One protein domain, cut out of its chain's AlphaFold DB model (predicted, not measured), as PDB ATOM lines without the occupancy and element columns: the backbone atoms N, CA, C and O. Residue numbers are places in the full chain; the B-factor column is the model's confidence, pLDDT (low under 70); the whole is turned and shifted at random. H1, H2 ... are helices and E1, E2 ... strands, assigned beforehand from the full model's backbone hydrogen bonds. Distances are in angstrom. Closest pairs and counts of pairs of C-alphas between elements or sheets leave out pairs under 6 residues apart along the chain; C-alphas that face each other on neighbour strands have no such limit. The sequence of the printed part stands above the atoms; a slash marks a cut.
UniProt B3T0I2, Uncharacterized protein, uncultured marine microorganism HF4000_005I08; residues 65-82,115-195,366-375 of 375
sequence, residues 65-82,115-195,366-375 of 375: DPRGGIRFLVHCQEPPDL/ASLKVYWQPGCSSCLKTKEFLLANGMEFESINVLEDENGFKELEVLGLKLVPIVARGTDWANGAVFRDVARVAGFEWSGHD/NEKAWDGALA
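What this domain is: This is residues 65 to 82, 115 to 195 and 366 to 375 of the 375 residues of an uncharacterized protein of uncultured marine microorganism HF4000_005I08 (UniProt B3T0I2). A four-stranded sheet has helices H1 and H3 over one face and the short helix H2 across the other, and from this compact body residues 67 to 82, with the strand E1, stick out as a long arm. The printed part has 109 residues with three named helices and five named strands, in the order E1 E2 H1 E3 H2 E4 E5 H3; the sheet is mixed, in the order E3 E2 E4 E5. The class is mixed, helices and strands, with 51 residues, under half, in named elements. The whole is loose, with a radius of gyration of the C-alphas of 17.3 A, and spans 61 by 34 by 28 A.

How they stand to each other: E1, residues 70 to 76, pairs with no named strand and stands free. E2, residues 117 to 121, H1, residues 126 to 137, and E3, residues 143 to 146, form a strand-helix-strand unit, two parallel neighbour strands with a helix between, its crossover right-handed. E2 and E3 run at 16 degrees, with N 119 and O 143 2.9 A apart. H1 is on the sheet at a height of 9.3 A, along E2 at 14 degrees on the local plane; the closest C-alphas are those of Trp 121 and Cys 128, 5.5 A. H2, residues 153 to 159, is on the opposite face at a height of 9.5 A, across E2 at 64 degrees on the local plane; the closest C-alphas are those of Tyr 120 and Gly 153, 6.8 A. E4, residues 167 to 170, is antiparallel to E2 at 162 degrees, with N 118 and O 169 2.8 A apart. E5, residues 173 to 176, forms a hairpin with E4, with N 170 and O 173 2.8 A apart. H3, residues 180 to 187, is on the same face as H1, over E5 at a height of 7.8 A; the closest C-alphas are those of Ala 175 and Val 183, 5.3 A. Residues 131 to 135 of H1 touch H3 at a steep tilt of 56 degrees, the same way; the closest C-alphas are those of Thr 131 and Phe 180, 7.6 A. In H1, H2 and H3 every O i to N i+4 pair is within hydrogen-bond range.

Where its parts are: E1 begins at C-alpha 70 (144.875, 144.403, 109.450) and is 19.3 A long. E2 is 13.2 A long, and H1 is 16.4 A long. H3 ends at C-alpha 187 (162.982, 134.171, 95.535).

The domain as a whole: The two C-alphas farthest apart are those of Leu 82 and Ala 373, 62.3 A. Two cuts leave gaps of 45.6 A between C-alphas 82 and 115 and 24.8 A between C-alphas 195 and 366. Of the links printed whole, none is long. In this model pLDDT is under 70 at residues 65 to 82 and 368 to 375.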
ATOM      1  N   ASP A  65     148.984 141.666 108.292       43.03
ATOM      2  CA  ASP A  65     149.406 140.297 108.006       43.03
ATOM      3  C   ASP A  65     149.976 140.153 106.578       43.03
ATOM      4  O   ASP A  65     149.761 141.030 105.736       43.03
ATOM      5  N   PRO A  66     150.683 139.047 106.271       31.70
ATOM      6  CA  PRO A  66     151.340 138.841 104.974       31.70
ATOM      7  C   PRO A  66     150.394 138.794 103.765       31.70
ATOM      8  O   PRO A  66     150.844 138.794 102.626       31.70
ATOM      9  N   ARG A  67     149.076 138.738 103.992       37.94
ATOM     10  CA  ARG A  67     148.033 138.777 102.957       37.94
ATOM     11  C   ARG A  67     147.325 140.137 102.907       37.94
ATOM     12  O   ARG A  67     146.287 140.262 102.261       37.94
ATOM     13  N   GLY A  68     147.869 141.151 103.586       36.09
ATOM     14  CA  GLY A  68     147.369 142.526 103.594       36.09
ATOM     15  C   GLY A  68     146.207 142.780 104.560       36.09
ATOM     16  O   GLY A  68     145.591 143.843 104.502       36.09
ATOM     17  N   GLY A  69     145.875 141.836 105.447       39.53
ATOM     18  CA  GLY A  69     144.804 142.012 106.431       39.53
ATOM     19  C   GLY A  69     145.284 142.730 107.693       39.53
ATOM     20  O   GLY A  69     146.265 142.310 108.298       39.53
ATOM     21  N   ILE A  70     144.582 143.773 108.149       38.22
ATOM     22  CA  ILE A  70     144.875 144.403 109.450       38.22
ATOM     23  C   ILE A  70     144.338 143.508 110.574       38.22
ATOM     24  O   ILE A  70     143.145 143.199 110.631       38.22
ATOM     25  N   ARG A  71     145.224 143.098 111.482       43.28
ATOM     26  CA  ARG A  71     144.936 142.311 112.685       43.28
ATOM     27  C   ARG A  71     145.215 143.130 113.935       43.28
ATOM     28  O   ARG A  71     146.066 144.010 113.935       43.28
ATOM     29  N   PHE A  72     144.530 142.798 115.022       41.94
ATOM     30  CA  PHE A  72     144.722 143.442 116.319       41.94
ATOM     31  C   PHE A  72     145.234 142.429 117.336       41.94
ATOM     32  O   PHE A  72     144.691 141.329 117.445       41.94
ATOM     33  N   LEU A  73     146.258 142.808 118.103       38.41
ATOM     34  CA  LEU A  73     146.632 142.067 119.303       38.41
ATOM     35  C   LEU A  73     145.696 142.473 120.438       38.41
ATOM     36  O   LEU A  73     145.507 143.662 120.705       38.41
ATOM     37  N   VAL A  74     145.117 141.485 121.104       40.56
ATOM     38  CA  VAL A  74     144.084 141.709 122.103       40.56
ATOM     39  C   VAL A  74     144.492 141.057 123.419       40.56
ATOM     40  O   VAL A  74     144.829 139.877 123.446       40.56
ATOM     41  N   HIS A  75     144.460 141.821 124.510       38.00
ATOM     42  CA  HIS A  75     144.739 141.324 125.853       38.00
ATOM     43  C   HIS A  75     143.428 141.107 126.615       38.00
ATOM     44  O   HIS A  75     142.632 142.037 126.773       38.00
ATOM     45  N   CYS A  76     143.209 139.874 127.071       41.53
ATOM     46  CA  CYS A  76     142.064 139.490 127.892       41.53
ATOM     47  C   CYS A  76     142.520 139.421 129.353       41.53
ATOM     48  O   CYS A  76     143.503 138.744 129.644       41.53
ATOM     49  N   GLN A  77     141.858 140.144 130.257       38.38
ATOM     50  CA  GLN A  77     142.351 140.326 131.632       38.38
ATOM     51  C   GLN A  77     141.865 139.274 132.650       38.38
ATOM     52  O   GLN A  77     142.232 139.383 133.816       38.38
ATOM     53  N   GLU A  78     141.092 138.252 132.256       40.31
ATOM     54  CA  GLU A  78     140.514 137.265 133.191       40.31
ATOM     55  C   GLU A  78     140.706 135.791 132.735       40.31
ATOM     56  O   GLU A  78     140.857 135.545 131.534       40.31
ATOM     57  N   PRO A  79     140.772 134.817 133.679       38.81
ATOM     58  CA  PRO A  79     141.328 133.468 133.465       38.81
ATOM     59  C   PRO A  79     140.459 132.517 132.594       38.81
ATOM     60  O   PRO A  79     139.289 132.797 132.336       38.81
ATOM     61  N   PRO A  80     141.016 131.387 132.093       46.97
ATOM     62  CA  PRO A  80     140.689 130.819 130.771       46.97
ATOM     63  C   PRO A  80     139.434 129.934 130.649       46.97
ATOM     64  O   PRO A  80     139.230 129.326 129.592       46.97
ATOM     65  N   ASP A  81     138.577 129.829 131.661       42.72
ATOM     66  CA  ASP A  81     137.564 128.758 131.696       42.72
ATOM     67  C   ASP A  81     136.430 128.936 130.668       42.72
ATOM     68  O   ASP A  81     135.812 127.969 130.211       42.72
ATOM     69  N   LEU A  82     136.214 130.160 130.183       42.25
ATOM     70  CA  LEU A  82     135.242 130.466 129.126       42.25
ATOM     71  C   LEU A  82     135.641 129.923 127.741       42.25
ATOM     72  O   LEU A  82     134.769 129.654 126.907       42.25
ATOM     73  N   ALA A 115     162.338 144.983  95.481       84.00
ATOM     74  CA  ALA A 115     163.463 144.906  96.406       84.00
ATOM     75  C   ALA A 115     164.414 143.772  95.985       84.00
ATOM     76  O   ALA A 115     163.956 142.715  95.510       84.00
ATOM     77  N   SER A 116     165.720 144.011  96.124       92.94
ATOM     78  CA  SER A 116     166.737 142.995  95.867       92.94
ATOM     79  C   SER A 116     166.469 141.772  96.744       92.94
ATOM     80  O   SER A 116     165.927 141.873  97.849       92.94
ATOM     81  N   LEU A 117     166.783 140.593  96.209       97.00
ATOM     82  CA  LEU A 117     166.807 139.380  97.011       97.00
ATOM     83  C   LEU A 117     168.057 139.452  97.890       97.00
ATOM     84  O   LEU A 117     169.146 139.652  97.362       97.00
ATOM     85  N   LYS A 118     167.900 139.312  99.200       97.69
ATOM     86  CA  LYS A 118     168.990 139.302 100.178       97.69
ATOM     87  C   LYS A 118     169.081 137.928 100.826       97.69
ATOM     88  O   LYS A 118     168.051 137.316 101.123       97.69
ATOM     89  N   VAL A 119     170.299 137.465 101.084       97.81
ATOM     90  CA  VAL A 119     170.566 136.258 101.872       97.81
ATOM     91  C   VAL A 119     171.437 136.639 103.056       97.81
ATOM     92  O   VAL A 119     172.584 137.035 102.878       97.81
ATOM     93  N   TYR A 120     170.903 136.486 104.263       97.56
ATOM     94  CA  TYR A 120     171.635 136.705 105.506       97.56
ATOM     95  C   TYR A 120     172.216 135.385 105.996       97.56
ATOM     96  O   TYR A 120     171.484 134.409 106.196       97.56
ATOM     97  N   TRP A 121     173.528 135.346 106.198       95.62
ATOM     98  CA  TRP A 121     174.264 134.122 106.499       95.62
ATOM     99  C   TRP A 121     175.465 134.375 107.409       95.62
ATOM    100  O   TRP A 121     175.821 135.515 107.687       95.62
ATOM    101  N   GLN A 122     176.093 133.294 107.880       92.12
ATOM    102  CA  GLN A 122     177.362 133.338 108.610       92.12
ATOM    103  C   GLN A 122     178.288 132.184 108.173       92.12
ATOM    104  O   GLN A 122     177.773 131.120 107.800       92.12
ATOM    105  N   PRO A 123     179.624 132.325 108.262       88.75
ATOM    106  CA  PRO A 123     180.574 131.286 107.863       88.75
ATOM    107  C   PRO A 123     180.397 129.956 108.607       88.75
ATOM    108  O   PRO A 123     179.989 129.908 109.771       88.75
ATOM    109  N   GLY A 124     180.690 128.848 107.917       84.62
ATOM    110  CA  GLY A 124     180.601 127.488 108.465       84.62
ATOM    111  C   GLY A 124     179.178 127.018 108.819       84.62
ATOM    112  O   GLY A 124     179.008 125.997 109.489       84.62
ATOM    113  N   CYS A 125     178.139 127.751 108.413       90.56
ATOM    114  CA  CYS A 125     176.736 127.403 108.628       90.56
ATOM    115  C   CYS A 125     176.212 126.489 107.509       90.56
ATOM    116  O   CYS A 125     176.010 126.939 106.382       90.56
ATOM    117  N   SER A 126     175.913 125.227 107.836       90.75
ATOM    118  CA  SER A 126     175.445 124.221 106.868       90.75
ATOM    119  C   SER A 126     174.173 124.642 106.132       90.75
ATOM    120  O   SER A 126     174.121 124.586 104.907       90.75
ATOM    121  N   SER A 127     173.153 125.125 106.856       92.75
ATOM    122  CA  SER A 127     171.914 125.590 106.218       92.75
ATOM    123  C   SER A 127     172.132 126.842 105.370       92.75
ATOM    124  O   SER A 127     171.467 127.002 104.352       92.75
ATOM    125  N   CYS A 128     173.059 127.719 105.757       94.88
ATOM    126  CA  CYS A 128     173.325 128.947 105.024       94.88
ATOM    127  C   CYS A 128     173.980 128.666 103.672       94.88
ATOM    128  O   CYS A 128     173.504 129.162 102.655       94.88
ATOM    129  N   LEU A 129     175.001 127.804 103.659       94.62
ATOM    130  CA  LEU A 129     175.628 127.339 102.425       94.62
ATOM    131  C   LEU A 129     174.603 126.674 101.505       94.62
ATOM    132  O   LEU A 129     174.467 127.067 100.349       94.62
ATOM    133  N   LYS A 130     173.811 125.737 102.043       95.19
ATOM    134  CA  LYS A 130     172.806 125.036 101.244       95.19
ATOM    135  C   LYS A 130     171.745 125.979 100.669       95.19
ATOM    136  O   LYS A 130     171.321 125.790  99.535       95.19
ATOM    137  N   THR A 131     171.348 127.008 101.419       96.12
ATOM    138  CA  THR A 131     170.417 128.043 100.940       96.12
ATOM    139  C   THR A 131     171.008 128.825  99.768       96.12
ATOM    140  O   THR A 131     170.324 129.020  98.766       96.12
ATOM    141  N   LYS A 132     172.276 129.249  99.871       95.94
ATOM    142  CA  LYS A 132     172.970 129.971  98.795       95.94
ATOM    143  C   LYS A 132     173.069 129.117  97.532       95.94
ATOM    144  O   LYS A 132     172.653 129.558  96.468       95.94
ATOM    145  N   GLU A 133     173.540 127.880  97.654       95.38
ATOM    146  CA  GLU A 133     173.644 126.961  96.513       95.38
ATOM    147  C   GLU A 133     172.282 126.638  95.896       95.38
ATOM    148  O   GLU A 133     172.157 126.597  94.677       95.38
ATOM    149  N   PHE A 134     171.241 126.474  96.717       95.12
ATOM    150  CA  PHE A 134     169.882 126.264  96.228       95.12
ATOM    151  C   PHE A 134     169.390 127.436  95.366       95.12
ATOM    152  O   PHE A 134     168.801 127.214  94.310       95.12
ATOM    153  N   LEU A 135     169.658 128.678  95.776       96.44
ATOM    154  CA  LEU A 135     169.321 129.866  94.989       96.44
ATOM    155  C   LEU A 135     170.138 129.942  93.692       96.44
ATOM    156  O   LEU A 135     169.561 130.148  92.624       96.44
ATOM    157  N   LEU A 136     171.452 129.716  93.767       95.38
ATOM    158  CA  LEU A 136     172.346 129.747  92.604       95.38
ATOM    159  C   LEU A 136     171.980 128.678  91.565       95.38
ATOM    160  O   LEU A 136     171.889 128.986  90.377       95.38
ATOM    161  N   ALA A 137     171.685 127.450  92.001       93.94
ATOM    162  CA  ALA A 137     171.263 126.354  91.127       93.94
ATOM    163  C   ALA A 137     169.941 126.644  90.390       93.94
ATOM    164  O   ALA A 137     169.682 126.067  89.337       93.94
ATOM    165  N   ASN A 138     169.124 127.561  90.917       95.00
ATOM    166  CA  ASN A 138     167.878 128.022  90.299       95.00
ATOM    167  C   ASN A 138     168.033 129.371  89.570       95.00
ATOM    168  O   ASN A 138     167.039 130.021  89.253       95.00
ATOM    169  N   GLY A 139     169.270 129.806  89.296       94.81
ATOM    170  CA  GLY A 139     169.558 131.018  88.522       94.81
ATOM    171  C   GLY A 139     169.211 132.322  89.244       94.81
ATOM    172  O   GLY A 139     168.984 133.340  88.592       94.81
ATOM    173  N   MET A 140     169.134 132.300  90.577       95.75
ATOM    174  CA  MET A 140     168.781 133.475  91.368       95.75
ATOM    175  C   MET A 140     170.026 134.254  91.787       95.75
ATOM    176  O   MET A 140     170.866 133.749  92.530       95.75
ATOM    177  N   GLU A 141     170.087 135.521  91.387       94.75
ATOM    178  CA  GLU A 141     171.027 136.492  91.946       94.75
ATOM    179  C   GLU A 141     170.494 137.064  93.266       94.75
ATOM    180  O   GLU A 141     169.289 137.308  93.424       94.75
ATOM    181  N   PHE A 142     171.396 137.293  94.219       95.94
ATOM    182  CA  PHE A 142     171.076 137.877  95.515       95.94
ATOM    183  C   PHE A 142     172.245 138.685  96.080       95.94
ATOM    184  O   PHE A 142     173.410 138.441  95.778       95.94
ATOM    185  N   GLU A 143     171.916 139.636  96.942       96.12
ATOM    186  CA  GLU A 143     172.857 140.333  97.806       96.12
ATOM    187  C   GLU A 143     173.226 139.413  98.978       96.12
ATOM    188  O   GLU A 143     172.360 138.967  99.738       96.12
ATOM    189  N   SER A 144     174.514 139.089  99.088       95.19
ATOM    190  CA  SER A 144     175.038 138.165 100.092       95.19
ATOM    191  C   SER A 144     175.508 138.928 101.329       95.19
ATOM    192  O   SER A 144     176.453 139.707 101.258       95.19
ATOM    193  N   ILE A 145     174.842 138.718 102.467       96.06
ATOM    194  CA  ILE A 145     175.060 139.492 103.695       96.06
ATOM    195  C   ILE A 145     175.608 138.576 104.788       96.06
ATOM    196  O   ILE A 145     174.866 137.838 105.446       96.06
ATOM    197  N   ASN A 146     176.921 138.652 105.011       94.00
ATOM    198  CA  ASN A 146     177.564 138.008 106.151       94.00
ATOM    199  C   ASN A 146     177.272 138.803 107.432       94.00
ATOM    200  O   ASN A 146     177.879 139.844 107.681       94.00
ATOM    201  N   VAL A 147     176.387 138.287 108.285       94.25
ATOM    202  CA  VAL A 147     175.923 138.988 109.496       94.25
ATOM    203  C   VAL A 147     176.997 139.167 110.572       94.25
ATOM    204  O   VAL A 147     176.770 139.898 111.534       94.25
ATOM    205  N   LEU A 148     178.142 138.486 110.450       90.12
ATOM    206  CA  LEU A 148     179.271 138.655 111.368       90.12
ATOM    207  C   LEU A 148     180.218 139.790 110.960       90.12
ATOM    208  O   LEU A 148     181.009 140.231 111.788       90.12
ATOM    209  N   GLU A 149     180.160 140.241 109.707       90.44
ATOM    210  CA  GLU A 149     181.065 141.269 109.168       90.44
ATOM    211  C   GLU A 149     180.335 142.536 108.749       90.44
ATOM    212  O   GLU A 149     180.884 143.629 108.862       90.44
ATOM    213  N   ASP A 150     179.094 142.398 108.292       91.50
ATOM    214  CA  ASP A 150     178.241 143.529 107.981       91.50
ATOM    215  C   ASP A 150     177.616 144.086 109.270       91.50
ATOM    216  O   ASP A 150     176.787 143.440 109.918       91.50
ATOM    217  N   GLU A 151     177.981 145.320 109.627       90.44
ATOM    218  CA  GLU A 151     177.460 146.021 110.808       90.44
ATOM    219  C   GLU A 151     175.934 146.234 110.786       90.44
ATOM    220  O   GLU A 151     175.333 146.537 111.826       90.44
ATOM    221  N   ASN A 152     175.301 146.128 109.618       92.25
ATOM    222  CA  ASN A 152     173.859 146.233 109.425       92.25
ATOM    223  C   ASN A 152     173.172 144.871 109.295       92.25
ATOM    224  O   ASN A 152     171.959 144.816 109.491       92.25
ATOM    225  N   GLY A 153     173.900 143.774 109.063       91.25
ATOM    226  CA  GLY A 153     173.315 142.455 108.793       91.25
ATOM    227  C   GLY A 153     172.272 142.018 109.829       91.25
ATOM    228  O   GLY A 153     171.116 141.769 109.489       91.25
ATOM    229  N   PHE A 154     172.627 142.001 111.119       92.81
ATOM    230  CA  PHE A 154     171.655 141.689 112.180       92.81
ATOM    231  C   PHE A 154     170.639 142.806 112.448       92.81
ATOM    232  O   PHE A 154     169.536 142.509 112.903       92.81
ATOM    233  N   LYS A 155     170.971 144.073 112.168       93.19
ATOM    234  CA  LYS A 155     170.027 145.192 112.337       93.19
ATOM    235  C   LYS A 155     168.872 145.079 111.341       93.19
ATOM    236  O   LYS A 155     167.723 145.282 111.720       93.19
ATOM    237  N   GLU A 156     169.158 144.703 110.095       93.25
ATOM    238  CA  GLU A 156     168.137 144.448 109.074       93.25
ATOM    239  C   GLU A 156     167.234 143.267 109.467       93.25
ATOM    240  O   GLU A 156     166.011 143.362 109.366       93.25
ATOM    241  N   LEU A 157     167.810 142.186 110.006       94.31
ATOM    242  CA  LEU A 157     167.034 141.060 110.537       94.31
ATOM    243  C   LEU A 157     166.164 141.453 111.739       94.31
ATOM    244  O   LEU A 157     165.022 141.001 111.842       94.31
ATOM    245  N   GLU A 158     166.653 142.318 112.630       93.62
ATOM    246  CA  GLU A 158     165.895 142.771 113.800       93.62
ATOM    247  C   GLU A 158     164.646 143.575 113.404       93.62
ATOM    248  O   GLU A 158     163.604 143.432 114.047       93.62
ATOM    249  N   VAL A 159     164.694 144.331 112.299       92.94
ATOM    250  CA  VAL A 159     163.514 145.005 111.721       92.94
ATOM    251  C   VAL A 159     162.437 143.997 111.296       92.94
ATOM    252  O   VAL A 159     161.245 144.281 111.417       92.94
ATOM    253  N   LEU A 160     162.840 142.798 110.866       90.44
ATOM    254  CA  LEU A 160     161.942 141.679 110.555       90.44
ATOM    255  C   LEU A 160     161.522 140.878 111.803       90.44
ATOM    256  O   LEU A 160     160.747 139.928 111.692       90.44
ATOM    257  N   GLY A 161     162.013 141.247 112.990       92.50
ATOM    258  CA  GLY A 161     161.782 140.531 114.245       92.50
ATOM    259  C   GLY A 161     162.623 139.260 114.398       92.50
ATOM    260  O   GLY A 161     162.246 138.370 115.162       92.50
ATOM    261  N   LEU A 162     163.740 139.153 113.674       92.62
ATOM    262  CA  LEU A 162     164.580 137.960 113.590       92.62
ATOM    263  C   LEU A 162     165.956 138.198 114.218       92.62
ATOM    264  O   LEU A 162     166.513 139.290 114.152       92.62
ATOM    265  N   LYS A 163     166.525 137.142 114.808       90.56
ATOM    266  CA  LYS A 163     167.899 137.117 115.350       90.56
ATOM    267  C   LYS A 163     168.627 135.822 114.984       90.56
ATOM    268  O   LYS A 163     169.390 135.279 115.775       90.56
ATOM    269  N   LEU A 164     168.330 135.287 113.801       91.94
ATOM    270  CA  LEU A 164     168.827 133.994 113.340       91.94
ATOM    271  C   LEU A 164     169.150 134.025 111.850       91.94
ATOM    272  O   LEU A 164     168.646 134.868 111.113       91.94
ATOM    273  N   VAL A 165     169.957 133.060 111.423       93.69
ATOM    274  CA  VAL A 165     170.332 132.805 110.028       93.69
ATOM    275  C   VAL A 165     170.259 131.296 109.745       93.69
ATOM    276  O   VAL A 165     170.393 130.504 110.688       93.69
ATOM    277  N   PRO A 166     170.074 130.865 108.483       96.44
ATOM    278  CA  PRO A 166     169.915 131.687 107.277       96.44
ATOM    279  C   PRO A 166     168.512 132.262 107.085       96.44
ATOM    280  O   PRO A 166     167.518 131.590 107.357       96.44
ATOM    281  N   ILE A 167     168.449 133.476 106.537       97.81
ATOM    282  CA  ILE A 167     167.204 134.126 106.111       97.81
ATOM    283  C   ILE A 167     167.353 134.588 104.666       97.81
ATOM    284  O   ILE A 167     168.337 135.239 104.322       97.81
ATOM    285  N   VAL A 168     166.358 134.273 103.842       98.06
ATOM    286  CA  VAL A 168     166.196 134.839 102.498       98.06
ATOM    287  C   VAL A 168     165.091 135.874 102.576       98.06
ATOM    288  O   VAL A 168     164.002 135.553 103.050       98.06
ATOM    289  N   ALA A 169     165.350 137.101 102.135       97.44
ATOM    290  CA  ALA A 169     164.382 138.187 102.213       97.44
ATOM    291  C   ALA A 169     164.289 138.970 100.906       97.44
ATOM    292  O   ALA A 169     165.262 139.134 100.174       97.44
ATOM    293  N   ARG A 170     163.097 139.494 100.642       95.38
ATOM    294  CA  ARG A 170     162.811 140.437  99.570       95.38
ATOM    295  C   ARG A 170     161.900 141.525 100.135       95.38
ATOM    296  O   ARG A 170     160.679 141.386 100.172       95.38
ATOM    297  N   GLY A 171     162.507 142.611 100.612       92.56
ATOM    298  CA  GLY A 171     161.797 143.607 101.415       92.56
ATOM    299  C   GLY A 171     161.361 143.009 102.756       92.56
ATOM    300  O   GLY A 171     162.185 142.457 103.478       92.56
ATOM    301  N   THR A 172     160.072 143.103 103.088       92.88
ATOM    302  CA  THR A 172     159.508 142.527 104.324       92.88
ATOM    303  C   THR A 172     159.059 141.072 104.185       92.88
ATOM    304  O   THR A 172     158.714 140.453 105.190       92.88
ATOM    305  N   ASP A 173     159.046 140.522 102.966       95.00
ATOM    306  CA  ASP A 173     158.762 139.108 102.734       95.00
ATOM    307  C   ASP A 173     160.038 138.289 102.925       95.00
ATOM    308  O   ASP A 173     161.069 138.593 102.324       95.00
ATOM    309  N   TRP A 174     159.986 137.263 103.768       97.06
ATOM    310  CA  TRP A 174     161.154 136.466 104.116       97.06
ATOM    311  C   TRP A 174     160.810 134.995 104.343       97.06
ATOM    312  O   TRP A 174     159.655 134.617 104.558       97.06
ATOM    313  N   ALA A 175     161.838 134.155 104.269       96.62
ATOM    314  CA  ALA A 175     161.780 132.729 104.545       96.62
ATOM    315  C   ALA A 175     163.031 132.285 105.302       96.62
ATOM    316  O   ALA A 175     164.133 132.797 105.083       96.62
ATOM    317  N   ASN A 176     162.861 131.303 106.186       95.94
ATOM    318  CA  ASN A 176     163.995 130.615 106.778       95.94
ATOM    319  C   ASN A 176     164.645 129.719 105.719       95.94
ATOM    320  O   ASN A 176     163.958 128.941 105.059       95.94
ATOM    321  N   GLY A 177     165.969 129.791 105.586       93.56
ATOM    322  CA  GLY A 177     166.703 129.008 104.589       93.56
ATOM    323  C   GLY A 177     166.624 127.487 104.787       93.56
ATOM    324  O   GLY A 177     166.979 126.729 103.892       93.56
ATOM    325  N   ALA A 178     166.128 127.019 105.937       88.94
ATOM    326  CA  ALA A 178     165.868 125.602 106.180       88.94
ATOM    327  C   ALA A 178     164.591 125.063 105.501       88.94
ATOM    328  O   ALA A 178     164.382 123.855 105.536       88.94
ATOM    329  N   VAL A 179     163.744 125.916 104.906       92.81
ATOM    330  CA  VAL A 179     162.487 125.508 104.249       92.81
ATOM    331  C   VAL A 179     162.511 125.926 102.775       92.81
ATOM    332  O   VAL A 179     162.093 127.029 102.421       92.81
ATOM    333  N   PHE A 180     163.002 125.049 101.891       93.25
ATOM    334  CA  PHE A 180     163.259 125.390 100.478       93.25
ATOM    335  C   PHE A 180     162.019 125.812  99.695       93.25
ATOM    336  O   PHE A 180     162.103 126.724  98.875       93.25
ATOM    337  N   ARG A 181     160.852 125.240 100.004       94.31
ATOM    338  CA  ARG A 181     159.564 125.694  99.460       94.31
ATOM    339  C   ARG A 181     159.334 127.188  99.714       94.31
ATOM    340  O   ARG A 181     158.939 127.926  98.813       94.31
ATOM    341  N   ASP A 182     159.587 127.636 100.939       95.62
ATOM    342  CA  ASP A 182     159.334 129.018 101.339       95.62
ATOM    343  C   ASP A 182     160.428 129.947 100.793       95.62
ATOM    344  O   ASP A 182     160.135 131.075 100.398       95.62
ATOM    345  N   VAL A 183     161.669 129.457 100.684       96.81
ATOM    346  CA  VAL A 183     162.757 130.157  99.983       96.81
ATOM    347  C   VAL A 183     162.408 130.383  98.511       96.81
ATOM    348  O   VAL A 183     162.513 131.513  98.040       96.81
ATOM    349  N   ALA A 184     161.948 129.351  97.798       96.38
ATOM    350  CA  ALA A 184     161.564 129.448  96.390       96.38
ATOM    351  C   ALA A 184     160.440 130.474  96.182       96.38
ATOM    352  O   ALA A 184     160.511 131.309  95.278       96.38
ATOM    353  N   ARG A 185     159.458 130.499  97.096       96.50
ATOM    354  CA  ARG A 185     158.381 131.501  97.129       96.50
ATOM    355  C   ARG A 185     158.918 132.934  97.232       96.50
ATOM    356  O   ARG A 185     158.493 133.787  96.454       96.50
ATOM    357  N   VAL A 186     159.833 133.211  98.164       96.69
ATOM    358  CA  VAL A 186     160.423 134.559  98.348       96.69
ATOM    359  C   VAL A 186     161.314 134.945  97.164       96.69
ATOM    360  O   VAL A 186     161.287 136.084  96.674       96.69
ATOM    361  N   ALA A 187     162.097 133.987  96.673       96.12
ATOM    362  CA  ALA A 187     162.982 134.171  95.535       96.12
ATOM    363  C   ALA A 187     162.194 134.426  94.241       96.12
ATOM    364  O   ALA A 187     162.573 135.307  93.466       96.12
ATOM    365  N   GLY A 188     161.040 133.778  94.079       95.06
ATOM    366  CA  GLY A 188     160.122 133.955  92.959       95.06
ATOM    367  C   GLY A 188     160.261 132.899  91.866       95.06
ATOM    368  O   GLY A 188     160.059 133.239  90.703       95.06
ATOM    369  N   PHE A 189     160.595 131.658  92.228       94.62
ATOM    370  CA  PHE A 189     160.614 130.513  91.314       94.62
ATOM    371  C   PHE A 189     159.761 129.355  91.851       94.62
ATOM    372  O   PHE A 189     159.385 129.327  93.025       94.62
ATOM    373  N   GLU A 190     159.400 128.424  90.970       93.00
ATOM    374  CA  GLU A 190     158.566 127.274  91.318       93.00
ATOM    375  C   GLU A 190     159.367 126.225  92.099       93.00
ATOM    376  O   GLU A 190     160.458 125.829  91.694       93.00
ATOM    377  N   TRP A 191     158.815 125.756  93.218       91.12
ATOM    378  CA  TRP A 191     159.393 124.655  93.983       91.12
ATOM    379  C   TRP A 191     158.895 123.317  93.442       91.12
ATOM    380  O   TRP A 191     157.716 122.996  93.574       91.12
ATOM    381  N   SER A 192     159.803 122.519  92.886       85.31
ATOM    382  CA  SER A 192     159.500 121.206  92.307       85.31
ATOM    383  C   SER A 192     159.411 120.062  93.325       85.31
ATOM    384  O   SER A 192     159.160 118.926  92.935       85.31
ATOM    385  N   GLY A 193     159.640 120.330  94.615       85.12
ATOM    386  CA  GLY A 193     159.843 119.276  95.612       85.12
ATOM    387  C   GLY A 193     161.220 118.621  95.509       85.12
ATOM    388  O   GLY A 193     162.020 118.939  94.623       85.12
ATOM    389  N   HIS A 194     161.485 117.693  96.427       85.06
ATOM    390  CA  HIS A 194     162.622 116.782  96.360       85.06
ATOM    391  C   HIS A 194     162.233 115.406  96.899       85.06
ATOM    392  O   HIS A 194     161.353 115.286  97.753       85.06
ATOM    393  N   ASP A 195     162.898 114.374  96.385       89.56
ATOM    394  CA  ASP A 195     162.714 113.007  96.857       89.56
ATOM    395  C   ASP A 195     163.431 112.822  98.197       89.56
ATOM    396  O   ASP A 195     164.644 113.017  98.295       89.56
ATOM    397  N   ASN A 366     180.993 129.251 100.047       72.00
ATOM    398  CA  ASN A 366     181.208 129.441  98.608       72.00
ATOM    399  C   ASN A 366     181.728 130.844  98.239       72.00
ATOM    400  O   ASN A 366     181.935 131.122  97.065       72.00
ATOM    401  N   GLU A 367     181.909 131.730  99.217       70.81
ATOM    402  CA  GLU A 367     182.518 133.056  99.051       70.81
ATOM    403  C   GLU A 367     183.828 133.177  99.837       70.81
ATOM    404  O   GLU A 367     184.662 134.035  99.545       70.81
ATOM    405  N   LYS A 368     184.033 132.305 100.831       65.75
ATOM    406  CA  LYS A 368     185.254 132.250 101.635       65.75
ATOM    407  C   LYS A 368     185.832 130.855 101.672       65.75
ATOM    408  O   LYS A 368     185.179 129.927 102.135       65.75
ATOM    409  N   ALA A 369     187.094 130.733 101.293       67.44
ATOM    410  CA  ALA A 369     187.881 129.541 101.514       67.44
ATOM    411  C   ALA A 369     188.153 129.326 103.014       67.44
ATOM    412  O   ALA A 369     187.989 130.215 103.855       67.44
ATOM    413  N   TRP A 370     188.589 128.114 103.363       69.31
ATOM    414  CA  TRP A 370     188.931 127.753 104.743       69.31
ATOM    415  C   TRP A 370     190.016 128.656 105.343       69.31
ATOM    416  O   TRP A 370     189.969 128.977 106.516       69.31
ATOM    417  N   ASP A 371     191.002 129.101 104.576       69.38
ATOM    418  CA  ASP A 371     192.051 130.005 105.069       69.38
ATOM    419  C   ASP A 371     191.610 131.480 105.147       69.38
ATOM    420  O   ASP A 371     192.406 132.345 105.510       69.38
ATOM    421  N   GLY A 372     190.342 131.773 104.842       58.53
ATOM    422  CA  GLY A 372     189.811 133.131 104.793       58.53
ATOM    423  C   GLY A 372     190.121 133.876 103.493       58.53
ATOM    424  O   GLY A 372     189.754 135.047 103.392       58.53
ATOM    425  N   ALA A 373     190.752 133.229 102.505       53.19
ATOM    426  CA  ALA A 373     190.841 133.770 101.152       53.19
ATOM    427  C   ALA A 373     189.456 133.789 100.482       53.19
ATOM    428  O   ALA A 373     188.545 133.065 100.889       53.19
ATOM    429  N   LEU A 374     189.287 134.622  99.454       54.00
ATOM    430  CA  LEU A 374     188.102 134.547  98.593       54.00
ATOM    431  C   LEU A 374     188.097 133.182  97.887       54.00
ATOM    432  O   LEU A 374     189.149 132.757  97.401       54.00
ATOM    433  N   ALA A 375     186.949 132.498  97.933       54.03
ATOM    434  CA  ALA A 375     186.764 131.157  97.372       54.03
ATOM    435  C   ALA A 375     186.812 131.135  95.839       54.03
ATOM    436  O   ALA A 375     186.363 132.127  95.217       54.03
TER     437      ALA A 375